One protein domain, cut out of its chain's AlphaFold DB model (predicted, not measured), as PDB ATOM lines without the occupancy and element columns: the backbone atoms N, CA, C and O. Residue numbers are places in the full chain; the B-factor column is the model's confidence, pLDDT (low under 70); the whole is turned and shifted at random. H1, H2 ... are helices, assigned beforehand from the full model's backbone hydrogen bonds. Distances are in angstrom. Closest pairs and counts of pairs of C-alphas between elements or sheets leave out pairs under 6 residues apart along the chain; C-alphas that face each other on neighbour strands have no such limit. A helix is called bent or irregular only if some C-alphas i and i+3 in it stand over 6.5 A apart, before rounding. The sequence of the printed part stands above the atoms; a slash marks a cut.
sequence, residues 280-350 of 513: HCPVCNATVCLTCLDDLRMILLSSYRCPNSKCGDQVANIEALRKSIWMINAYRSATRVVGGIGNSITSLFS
ATOM      1  N   HIS A 280      20.308  82.022  95.159       94.12
ATOM      2  CA  HIS A 280      21.224  81.444  96.127       94.12
ATOM      3  C   HIS A 280      22.304  80.642  95.405       94.12
ATOM      4  O   HIS A 280      22.027  79.733  94.623       94.12
ATOM      5  N   CYS A 281      23.566  80.976  95.668       93.12
ATOM      6  CA  CYS A 281      24.681  80.182  95.175       93.12
ATOM      7  C   CYS A 281      24.668  78.809  95.869       93.12
ATOM      8  O   CYS A 281      24.817  78.782  97.091       93.12
ATOM      9  N   PRO A 282      24.592  77.683  95.137       92.25
ATOM     10  CA  PRO A 282      24.503  76.352  95.747       92.25
ATOM     11  C   PRO A 282      25.771  75.939  96.514       92.25
ATOM     12  O   PRO A 282      25.743  74.985  97.281       92.25
ATOM     13  N   VAL A 283      26.889  76.646  96.310       92.00
ATOM     14  CA  VAL A 283      28.187  76.319  96.922       92.00
ATOM     15  C   VAL A 283      28.397  77.041  98.257       92.00
ATOM     16  O   VAL A 283      28.859  76.437  99.217       92.00
ATOM     17  N   CYS A 284      28.071  78.337  98.342       92.31
ATOM     18  CA  CYS A 284      28.289  79.151  99.553       92.31
ATOM     19  C   CYS A 284      27.019  79.728 100.175       92.31
ATOM     20  O   CYS A 284      27.131  80.520 101.109       92.31
ATOM     21  N   ASN A 285      25.833  79.425  99.641       92.75
ATOM     22  CA  ASN A 285      24.556  80.039 100.037       92.75
ATOM     23  C   ASN A 285      24.553  81.576 100.003       92.75
ATOM     24  O   ASN A 285      23.729  82.250 100.618       92.75
ATOM     25  N   ALA A 286      25.477  82.144  99.237       92.94
ATOM     26  CA  ALA A 286      25.513  83.553  98.926       92.94
ATOM     27  C   ALA A 286      24.226  83.962  98.202       92.94
ATOM     28  O   ALA A 286      23.898  83.373  97.174       92.94
ATOM     29  N   THR A 287      23.540  84.983  98.714       94.44
ATOM     30  CA  THR A 287      22.269  85.449  98.148       94.44
ATOM     31  C   THR A 287      22.483  86.718  97.328       94.44
ATOM     32  O   THR A 287      23.224  87.619  97.736       94.44
ATOM     33  N   VAL A 288      21.851  86.803  96.160       93.94
ATOM     34  CA  VAL A 288      21.803  88.015  95.332       93.94
ATOM     35  C   VAL A 288      20.343  88.347  95.061       93.94
ATOM     36  O   VAL A 288      19.611  87.503  94.546       93.94
ATOM     37  N   CYS A 289      19.928  89.569  95.404       95.38
ATOM     38  CA  CYS A 289      18.537  89.974  95.244       95.38
ATOM     39  C   CYS A 289      18.114  90.027  93.775       95.38
ATOM     40  O   CYS A 289      18.926  90.337  92.894       95.38
ATOM     41  N   LEU A 290      16.820  89.823  93.530       93.88
ATOM     42  CA  LEU A 290      16.215  89.876  92.199       93.88
ATOM     43  C   LEU A 290      16.572  91.151  91.415       93.88
ATOM     44  O   LEU A 290      16.895  91.069  90.234       93.88
ATOM     45  N   THR A 291      16.587  92.320  92.062       93.75
ATOM     46  CA  THR A 291      16.952  93.591  91.412       93.75
ATOM     47  C   THR A 291      18.391  93.568  90.894       93.75
ATOM     48  O   THR A 291      18.657  93.912  89.747       93.75
ATOM     49  N   CYS A 292      19.328  93.088  91.718       93.31
ATOM     50  CA  CYS A 292      20.730  92.956  91.326       93.31
ATOM     51  C   CYS A 292      20.939  91.886  90.249       93.31
ATOM     52  O   CYS A 292      21.886  92.000  89.468       93.31
ATOM     53  N   LEU A 293      20.097  90.850  90.219       91.62
ATOM     54  CA  LEU A 293      20.105  89.832  89.172       91.62
ATOM     55  C   LEU A 293      19.588  90.370  87.841       91.62
ATOM     56  O   LEU A 293      20.206  90.086  86.819       91.62
ATOM     57  N   ASP A 294      18.505  91.150  87.838       90.06
ATOM     58  CA  ASP A 294      17.967  91.766  86.620       90.06
ATOM     59  C   ASP A 294      18.999  92.716  85.978       90.06
ATOM     60  O   ASP A 294      19.186  92.679  84.760       90.06
ATOM     61  N   ASP A 295      19.775  93.456  86.781       87.69
ATOM     62  CA  ASP A 295      20.901  94.264  86.284       87.69
ATOM     63  C   ASP A 295      22.010  93.408  85.645       87.69
ATOM     64  O   ASP A 295      22.607  93.774  84.632       87.69
ATOM     65  N   LEU A 296      22.308  92.245  86.234       76.44
ATOM     66  CA  LEU A 296      23.339  91.323  85.739       76.44
ATOM     67  C   LEU A 296      22.888  90.553  84.495       76.44
ATOM     68  O   LEU A 296      23.718  90.182  83.657       76.44
ATOM     69  N   ARG A 297      21.576  90.336  84.361       71.69
ATOM     70  CA  ARG A 297      20.944  89.633  83.246       71.69
ATOM     71  C   ARG A 297      21.254  90.296  81.907       71.69
ATOM     72  O   ARG A 297      21.394  89.611  80.901       71.69
ATOM     73  N   MET A 298      21.392  91.618  81.890       59.75
ATOM     74  CA  MET A 298      21.679  92.359  80.663       59.75
ATOM     75  C   MET A 298      23.110  92.149  80.153       59.75
ATOM     76  O   MET A 298      23.362  92.389  78.977       59.75
ATOM     77  N   ILE A 299      24.047  91.716  81.006       63.16
ATOM     78  CA  ILE A 299      25.478  91.802  80.684       63.16
ATOM     79  C   ILE A 299      26.182  90.435  80.729       63.16
ATOM     80  O   ILE A 299      27.084  90.214  79.927       63.16
ATOM     81  N   LEU A 300      25.821  89.498  81.625       70.75
ATOM     82  CA  LEU A 300      26.752  88.404  81.987       70.75
ATOM     83  C   LEU A 300      26.131  87.009  82.233       70.75
ATOM     84  O   LEU A 300      26.669  86.257  83.041       70.75
ATOM     85  N   LEU A 301      25.051  86.580  81.559       78.38
ATOM     86  CA  LEU A 301      24.542  85.200  81.781       78.38
ATOM     87  C   LEU A 301      25.562  84.102  81.445       78.38
ATOM     88  O   LEU A 301      25.550  83.041  82.068       78.38
ATOM     89  N   SER A 302      26.420  84.321  80.450       82.06
ATOM     90  CA  SER A 302      27.430  83.339  80.036       82.06
ATOM     91  C   SER A 302      28.633  83.291  80.978       82.06
ATOM     92  O   SER A 302      29.346  82.291  81.008       82.06
ATOM     93  N   SER A 303      28.858  84.352  81.751       86.56
ATOM     94  CA  SER A 303      30.066  84.535  82.553       86.56
ATOM     95  C   SER A 303      29.783  84.853  84.019       86.56
ATOM     96  O   SER A 303      30.703  85.235  84.744       86.56
ATOM     97  N   TYR A 304      28.551  84.648  84.489       87.38
ATOM     98  CA  TYR A 304      28.190  84.920  85.874       87.38
ATOM     99  C   TYR A 304      29.088  84.136  86.836       87.38
ATOM    100  O   TYR A 304      29.200  82.912  86.764       87.38
ATOM    101  N   ARG A 305      29.738  84.865  87.743       88.75
ATOM    102  CA  ARG A 305      30.547  84.323  88.833       88.75
ATOM    103  C   ARG A 305      29.902  84.734  90.143       88.75
ATOM    104  O   ARG A 305      29.415  85.856  90.269       88.75
ATOM    105  N   CYS A 306      29.901  83.820  91.111       90.88
ATOM    106  CA  CYS A 306      29.449  84.160  92.454       90.88
ATOM    107  C   CYS A 306      30.285  85.352  92.952       90.88
ATOM    108  O   CYS A 306      31.512  85.292  92.845       90.88
ATOM    109  N   PRO A 307      29.674  86.422  93.500       89.06
ATOM    110  CA  PRO A 307      30.442  87.551  94.023       89.06
ATOM    111  C   PRO A 307      31.320  87.146  95.216       89.06
ATOM    112  O   PRO A 307      32.264  87.850  95.565       89.06
ATOM    113  N   ASN A 308      31.028  86.001  95.841       91.00
ATOM    114  CA  ASN A 308      31.901  85.399  96.831       91.00
ATOM    115  C   ASN A 308      33.068  84.706  96.117       91.00
ATOM    116  O   ASN A 308      32.895  83.662  95.484       91.00
ATOM    117  N   SER A 309      34.265  85.277  96.263       83.44
ATOM    118  CA  SER A 309      35.506  84.830  95.617       83.44
ATOM    119  C   SER A 309      35.896  83.379  95.918       83.44
ATOM    120  O   SER A 309      36.729  82.814  95.215       83.44
ATOM    121  N   LYS A 310      35.293  82.756  96.936       85.94
ATOM    122  CA  LYS A 310      35.578  81.374  97.339       85.94
ATOM    123  C   LYS A 310      34.841  80.316  96.508       85.94
ATOM    124  O   LYS A 310      35.287  79.179  96.454       85.94
ATOM    125  N   CYS A 311      33.733  80.670  95.857       87.12
ATOM    126  CA  CYS A 311      32.829  79.726  95.187       87.12
ATOM    127  C   CYS A 311      33.185  79.496  93.716       87.12
ATOM    128  O   CYS A 311      32.308  79.582  92.870       87.12
ATOM    129  N   GLY A 312      34.459  79.247  93.399       78.06
ATOM    130  CA  GLY A 312      35.012  79.233  92.034       78.06
ATOM    131  C   GLY A 312      34.276  78.396  90.968       78.06
ATOM    132  O   GLY A 312      34.559  78.574  89.783       78.06
ATOM    133  N   ASP A 313      33.313  77.550  91.345       81.94
ATOM    134  CA  ASP A 313      32.460  76.786  90.436       81.94
ATOM    135  C   ASP A 313      31.442  77.656  89.697       81.94
ATOM    136  O   ASP A 313      30.306  77.907  90.113       81.94
ATOM    137  N   GLN A 314      31.873  78.087  88.520       86.19
ATOM    138  CA  GLN A 314      31.083  78.906  87.618       86.19
ATOM    139  C   GLN A 314      29.910  78.126  86.998       86.19
ATOM    140  O   GLN A 314      28.827  78.678  86.836       86.19
ATOM    141  N   VAL A 315      30.098  76.837  86.688       91.31
ATOM    142  CA  VAL A 315      29.134  76.044  85.903       91.31
ATOM    143  C   VAL A 315      27.844  75.774  86.678       91.31
ATOM    144  O   VAL A 315      26.768  76.142  86.208       91.31
ATOM    145  N   ALA A 316      27.945  75.213  87.888       90.19
ATOM    146  CA  ALA A 316      26.779  74.919  88.725       90.19
ATOM    147  C   ALA A 316      25.995  76.192  89.083       90.19
ATOM    148  O   ALA A 316      24.765  76.209  89.097       90.19
ATOM    149  N   ASN A 317      26.710  77.296  89.321       90.19
ATOM    150  CA  ASN A 317      26.096  78.577  89.640       90.19
ATOM    151  C   ASN A 317      25.369  79.194  88.428       90.19
ATOM    152  O   ASN A 317      24.288  79.756  88.589       90.19
ATOM    153  N   ILE A 318      25.928  79.062  87.217       91.00
ATOM    154  CA  ILE A 318      25.257  79.473  85.974       91.00
ATOM    155  C   ILE A 318      23.999  78.633  85.740       91.00
ATOM    156  O   ILE A 318      22.969  79.184  85.357       91.00
ATOM    157  N   GLU A 319      24.049  77.320  85.965       92.50
ATOM    158  CA  GLU A 319      22.886  76.451  85.773       92.50
ATOM    159  C   GLU A 319      21.748  76.795  86.748       92.50
ATOM    160  O   GLU A 319      20.605  76.985  86.323       92.50
ATOM    161  N   ALA A 320      22.066  76.978  88.033       91.19
ATOM    162  CA  ALA A 320      21.107  77.436  89.037       91.19
ATOM    163  C   ALA A 320      20.522  78.818  88.685       91.19
ATOM    164  O   ALA A 320      19.316  79.049  88.818       91.19
ATOM    165  N   LEU A 321      21.356  79.725  88.163       91.00
ATOM    166  CA  LEU A 321      20.906  81.043  87.731       91.00
ATOM    167  C   LEU A 321      19.973  80.950  86.516       91.00
ATOM    168  O   LEU A 321      18.953  81.633  86.477       91.00
ATOM    169  N   ARG A 322      20.272  80.085  85.538       90.88
ATOM    170  CA  ARG A 322      19.401  79.846  84.373       90.88
ATOM    171  C   ARG A 322      18.031  79.332  84.799       90.88
ATOM    172  O   ARG A 322      17.030  79.855  84.312       90.88
ATOM    173  N   LYS A 323      17.987  78.372  85.728       91.12
ATOM    174  CA  LYS A 323      16.738  77.843  86.304       91.12
ATOM    175  C   LYS A 323      15.927  78.952  86.979       91.12
ATOM    176  O   LYS A 323      14.746  79.117  86.681       91.12
ATOM    177  N   SER A 324      16.580  79.782  87.790       89.56
ATOM    178  CA  SER A 324      15.938  80.917  88.471       89.56
ATOM    179  C   SER A 324      15.389  81.950  87.478       89.56
ATOM    180  O   SER A 324      14.222  82.332  87.553       89.56
ATOM    181  N   ILE A 325      16.186  82.348  86.481       89.88
ATOM    182  CA  ILE A 325      15.780  83.282  85.418       89.88
ATOM    183  C   ILE A 325      14.602  82.732  84.608       89.88
ATOM    184  O   ILE A 325      13.688  83.483  84.257       89.88
ATOM    185  N   TRP A 326      14.619  81.435  84.304       90.44
ATOM    186  CA  TRP A 326      13.529  80.768  83.607       90.44
ATOM    187  C   TRP A 326      12.235  80.822  84.428       90.44
ATOM    188  O   TRP A 326      11.220  81.287  83.905       90.44
ATOM    189  N   MET A 327      12.288  80.482  85.721       92.12
ATOM    190  CA  MET A 327      11.124  80.567  86.614       92.12
ATOM    191  C   MET A 327      10.585  81.996  86.739       92.12
ATOM    192  O   MET A 327       9.376  82.200  86.663       92.12
ATOM    193  N   ILE A 328      11.459  83.001  86.843       90.31
ATOM    194  CA  ILE A 328      11.049  84.414  86.884       90.31
ATOM    195  C   ILE A 328      10.314  84.809  85.595       90.31
ATOM    196  O   ILE A 328       9.298  85.504  85.646       90.31
ATOM    197  N   ASN A 329      10.795  84.368  84.429       89.75
ATOM    198  CA  ASN A 329      10.130  84.660  83.157       89.75
ATOM    199  C   ASN A 329       8.777  83.957  83.042       89.75
ATOM    200  O   ASN A 329       7.822  84.597  82.610       89.75
ATOM    201  N   ALA A 330       8.701  82.685  83.445       94.06
ATOM    202  CA  ALA A 330       7.466  81.906  83.450       94.06
ATOM    203  C   ALA A 330       6.419  82.522  84.392       94.06
ATOM    204  O   ALA A 330       5.256  82.675  84.030       94.06
ATOM    205  N   TYR A 331       6.843  82.970  85.574       93.62
ATOM    206  CA  TYR A 331       5.972  83.676  86.508       93.62
ATOM    207  C   TYR A 331       5.487  85.020  85.939       93.62
ATOM    208  O   TYR A 331       4.294  85.331  85.976       93.62
ATOM    209  N   ARG A 332       6.392  85.816  85.347       91.50
ATOM    210  CA  ARG A 332       6.043  87.100  84.714       91.50
ATOM    211  C   ARG A 332       5.096  86.917  83.524       91.50
ATOM    212  O   ARG A 332       4.205  87.744  83.349       91.50
ATOM    213  N   SER A 333       5.260  85.874  82.707       93.94
ATOM    214  CA  SER A 333       4.340  85.591  81.599       93.94
ATOM    215  C   SER A 333       2.976  85.130  82.108       93.94
ATOM    216  O   SER A 333       1.968  85.677  81.664       93.94
ATOM    217  N   ALA A 334       2.932  84.224  83.091       95.19
ATOM    218  CA  ALA A 334       1.688  83.785  83.722       95.19
ATOM    219  C   ALA A 334       0.914  84.969  84.322       95.19
ATOM    220  O   ALA A 334      -0.275  85.131  84.058       95.19
ATOM    221  N   THR A 335       1.606  85.869  85.027       94.19
ATOM    222  CA  THR A 335       0.994  87.066  85.624       94.19
ATOM    223  C   THR A 335       0.384  87.991  84.565       94.19
ATOM    224  O   THR A 335      -0.703  88.526  84.772       94.19
ATOM    225  N   ARG A 336       1.030  88.160  83.399       93.81
ATOM    226  CA  ARG A 336       0.470  88.964  82.295       93.81
ATOM    227  C   ARG A 336      -0.764  88.325  81.674       93.81
ATOM    228  O   ARG A 336      -1.701  89.045  81.350       93.81
ATOM    229  N   VAL A 337      -0.770  87.002  81.505       94.88
ATOM    230  CA  VAL A 337      -1.927  86.282  80.951       94.88
ATOM    231  C   VAL A 337      -3.111  86.379  81.908       94.88
ATOM    232  O   VAL A 337      -4.197  86.768  81.490       94.88
ATOM    233  N   VAL A 338      -2.890  86.122  83.199       95.69
ATOM    234  CA  VAL A 338      -3.936  86.225  84.226       95.69
ATOM    235  C   VAL A 338      -4.456  87.660  84.342       95.69
ATOM    236  O   VAL A 338      -5.667  87.869  84.351       95.69
ATOM    237  N   GLY A 339      -3.566  88.657  84.335       93.56
ATOM    238  CA  GLY A 339      -3.963  90.068  84.308       93.56
ATOM    239  C   GLY A 339      -4.748  90.446  83.046       93.56
ATOM    240  O   GLY A 339      -5.731  91.176  83.128       93.56
ATOM    241  N   GLY A 340      -4.371  89.908  81.882       93.81
ATOM    242  CA  GLY A 340      -5.088  90.116  80.622       93.81
ATOM    243  C   GLY A 340      -6.494  89.510  80.619       93.81
ATOM    244  O   GLY A 340      -7.428  90.135  80.112       93.81
ATOM    245  N   ILE A 341      -6.668  88.338  81.235       94.50
ATOM    246  CA  ILE A 341      -7.983  87.706  81.417       94.50
ATOM    247  C   ILE A 341      -8.839  88.546  82.368       94.50
ATOM    248  O   ILE A 341      -9.983  88.850  82.035       94.50
ATOM    249  N   GLY A 342      -8.274  88.985  83.497       94.12
ATOM    250  CA  GLY A 342      -8.964  89.869  84.440       94.12
ATOM    251  C   GLY A 342      -9.466  91.147  83.765       94.12
ATOM    252  O   GLY A 342     -10.648  91.464  83.861       94.12
ATOM    253  N   ASN A 343      -8.602  91.805  82.988       93.38
ATOM    254  CA  ASN A 343      -8.956  93.020  82.253       93.38
ATOM    255  C   ASN A 343     -10.050  92.773  81.200       93.38
ATOM    256  O   ASN A 343     -10.970  93.581  81.062       93.38
ATOM    257  N   SER A 344      -9.985  91.643  80.487       92.62
ATOM    258  CA  SER A 344     -11.007  91.259  79.503       92.62
ATOM    259  C   SER A 344     -12.371  91.042  80.160       92.62
ATOM    260  O   SER A 344     -13.376  91.562  79.680       92.62
ATOM    261  N   ILE A 345     -12.411  90.342  81.299       93.44
ATOM    262  CA  ILE A 345     -13.648  90.107  82.055       93.44
ATOM    263  C   ILE A 345     -14.219  91.435  82.559       93.44
ATOM    264  O   ILE A 345     -15.401  91.704  82.359       93.44
ATOM    265  N   THR A 346     -13.393  92.311  83.140       92.38
ATOM    266  CA  THR A 346     -13.868  93.629  83.592       92.38
ATOM    267  C   THR A 346     -14.387  94.495  82.448       92.38
ATOM    268  O   THR A 346     -15.347  95.234  82.643       92.38
ATOM    269  N   SER A 347     -13.811  94.381  81.245       90.25
ATOM    270  CA  SER A 347     -14.302  95.105  80.069       90.25
ATOM    271  C   SER A 347     -15.691  94.620  79.646       90.25
ATOM    272  O   SER A 347     -16.560  95.449  79.390       90.25
ATOM    273  N   LEU A 348     -15.922  93.301  79.643       90.62
ATOM    274  CA  LEU A 348     -17.221  92.716  79.288       90.62
ATOM    275  C   LEU A 348     -18.341  93.147  80.249       90.62
ATOM    276  O   LEU A 348     -19.467  93.376  79.816       90.62
ATOM    277  N   PHE A 349     -18.040  93.299  81.542       91.69
ATOM    278  CA  PHE A 349     -19.037  93.722  82.533       91.69
ATOM    279  C   PHE A 349     -19.212  95.245  82.634       91.69
ATOM    280  O   PHE A 349     -20.319  95.702  82.920       91.69
ATOM    281  N   SER A 350     -18.175  96.044  82.360       89.12
ATOM    282  CA  SER A 350     -18.304  97.513  82.325       89.12
ATOM    283  C   SER A 350     -19.184  97.998  81.173       89.12
ATOM    284  O   SER A 350     -19.947  98.946  81.338       89.12
TER     285      SER A 350
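What this domain is: This is residues 280 to 350 of the 513 residues of the protein "Hypothetical protein" of Polarella glacialis (UniProt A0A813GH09). One long helix, H2, makes the longest axis like a handle, and a small head of loops with the short helix H1 sits round its first part. The rest of H2, residues 329 to 350, sticks out of the head and stands free. The printed part has 71 residues, with two named helices in the order H1, H2 and no named strand; the class is all helix. The whole is extended, with a radius of gyration of the C-alphas of 17.2 A, and spans 58 by 21 by 17 A, a rod.

Where its parts are: H2 holds residues 314 to 350 and is 53.0 A long from first to last C-alpha, from Gln 314 at (31.083, 78.906, 87.618) to Ser 350 at (-18.304, 97.513, 82.325). H1 holds residues 290 to 297, 10.1 A long, and begins at C-alpha 290 at (16.215, 89.876, 92.199).

How they stand to each other: H2 and H1 are near each other, with 10 pairs of C-alphas within 10 A. Their closest C-alphas are 8.5 A from each other, and no pair of their C-alphas is within 8 A. Neither helix is bent. In both H1 and H2, every O i to N i+4 pair is within hydrogen-bond range.

The domain as a whole: The two C-alphas farthest apart are those of Lys 310 and Ser 350, 58.2 A. Without residues 329 to 350, the body has 49 residues, spans 25 by 19 by 18 A and has a radius of gyration of 9.8 A. The link from H1 to H2, residues 298 to 313, is long, with 16 residues and no named element. The printed part has no cut. Its mean pLDDT is 89.3, and residues 298 to 299 are under 70.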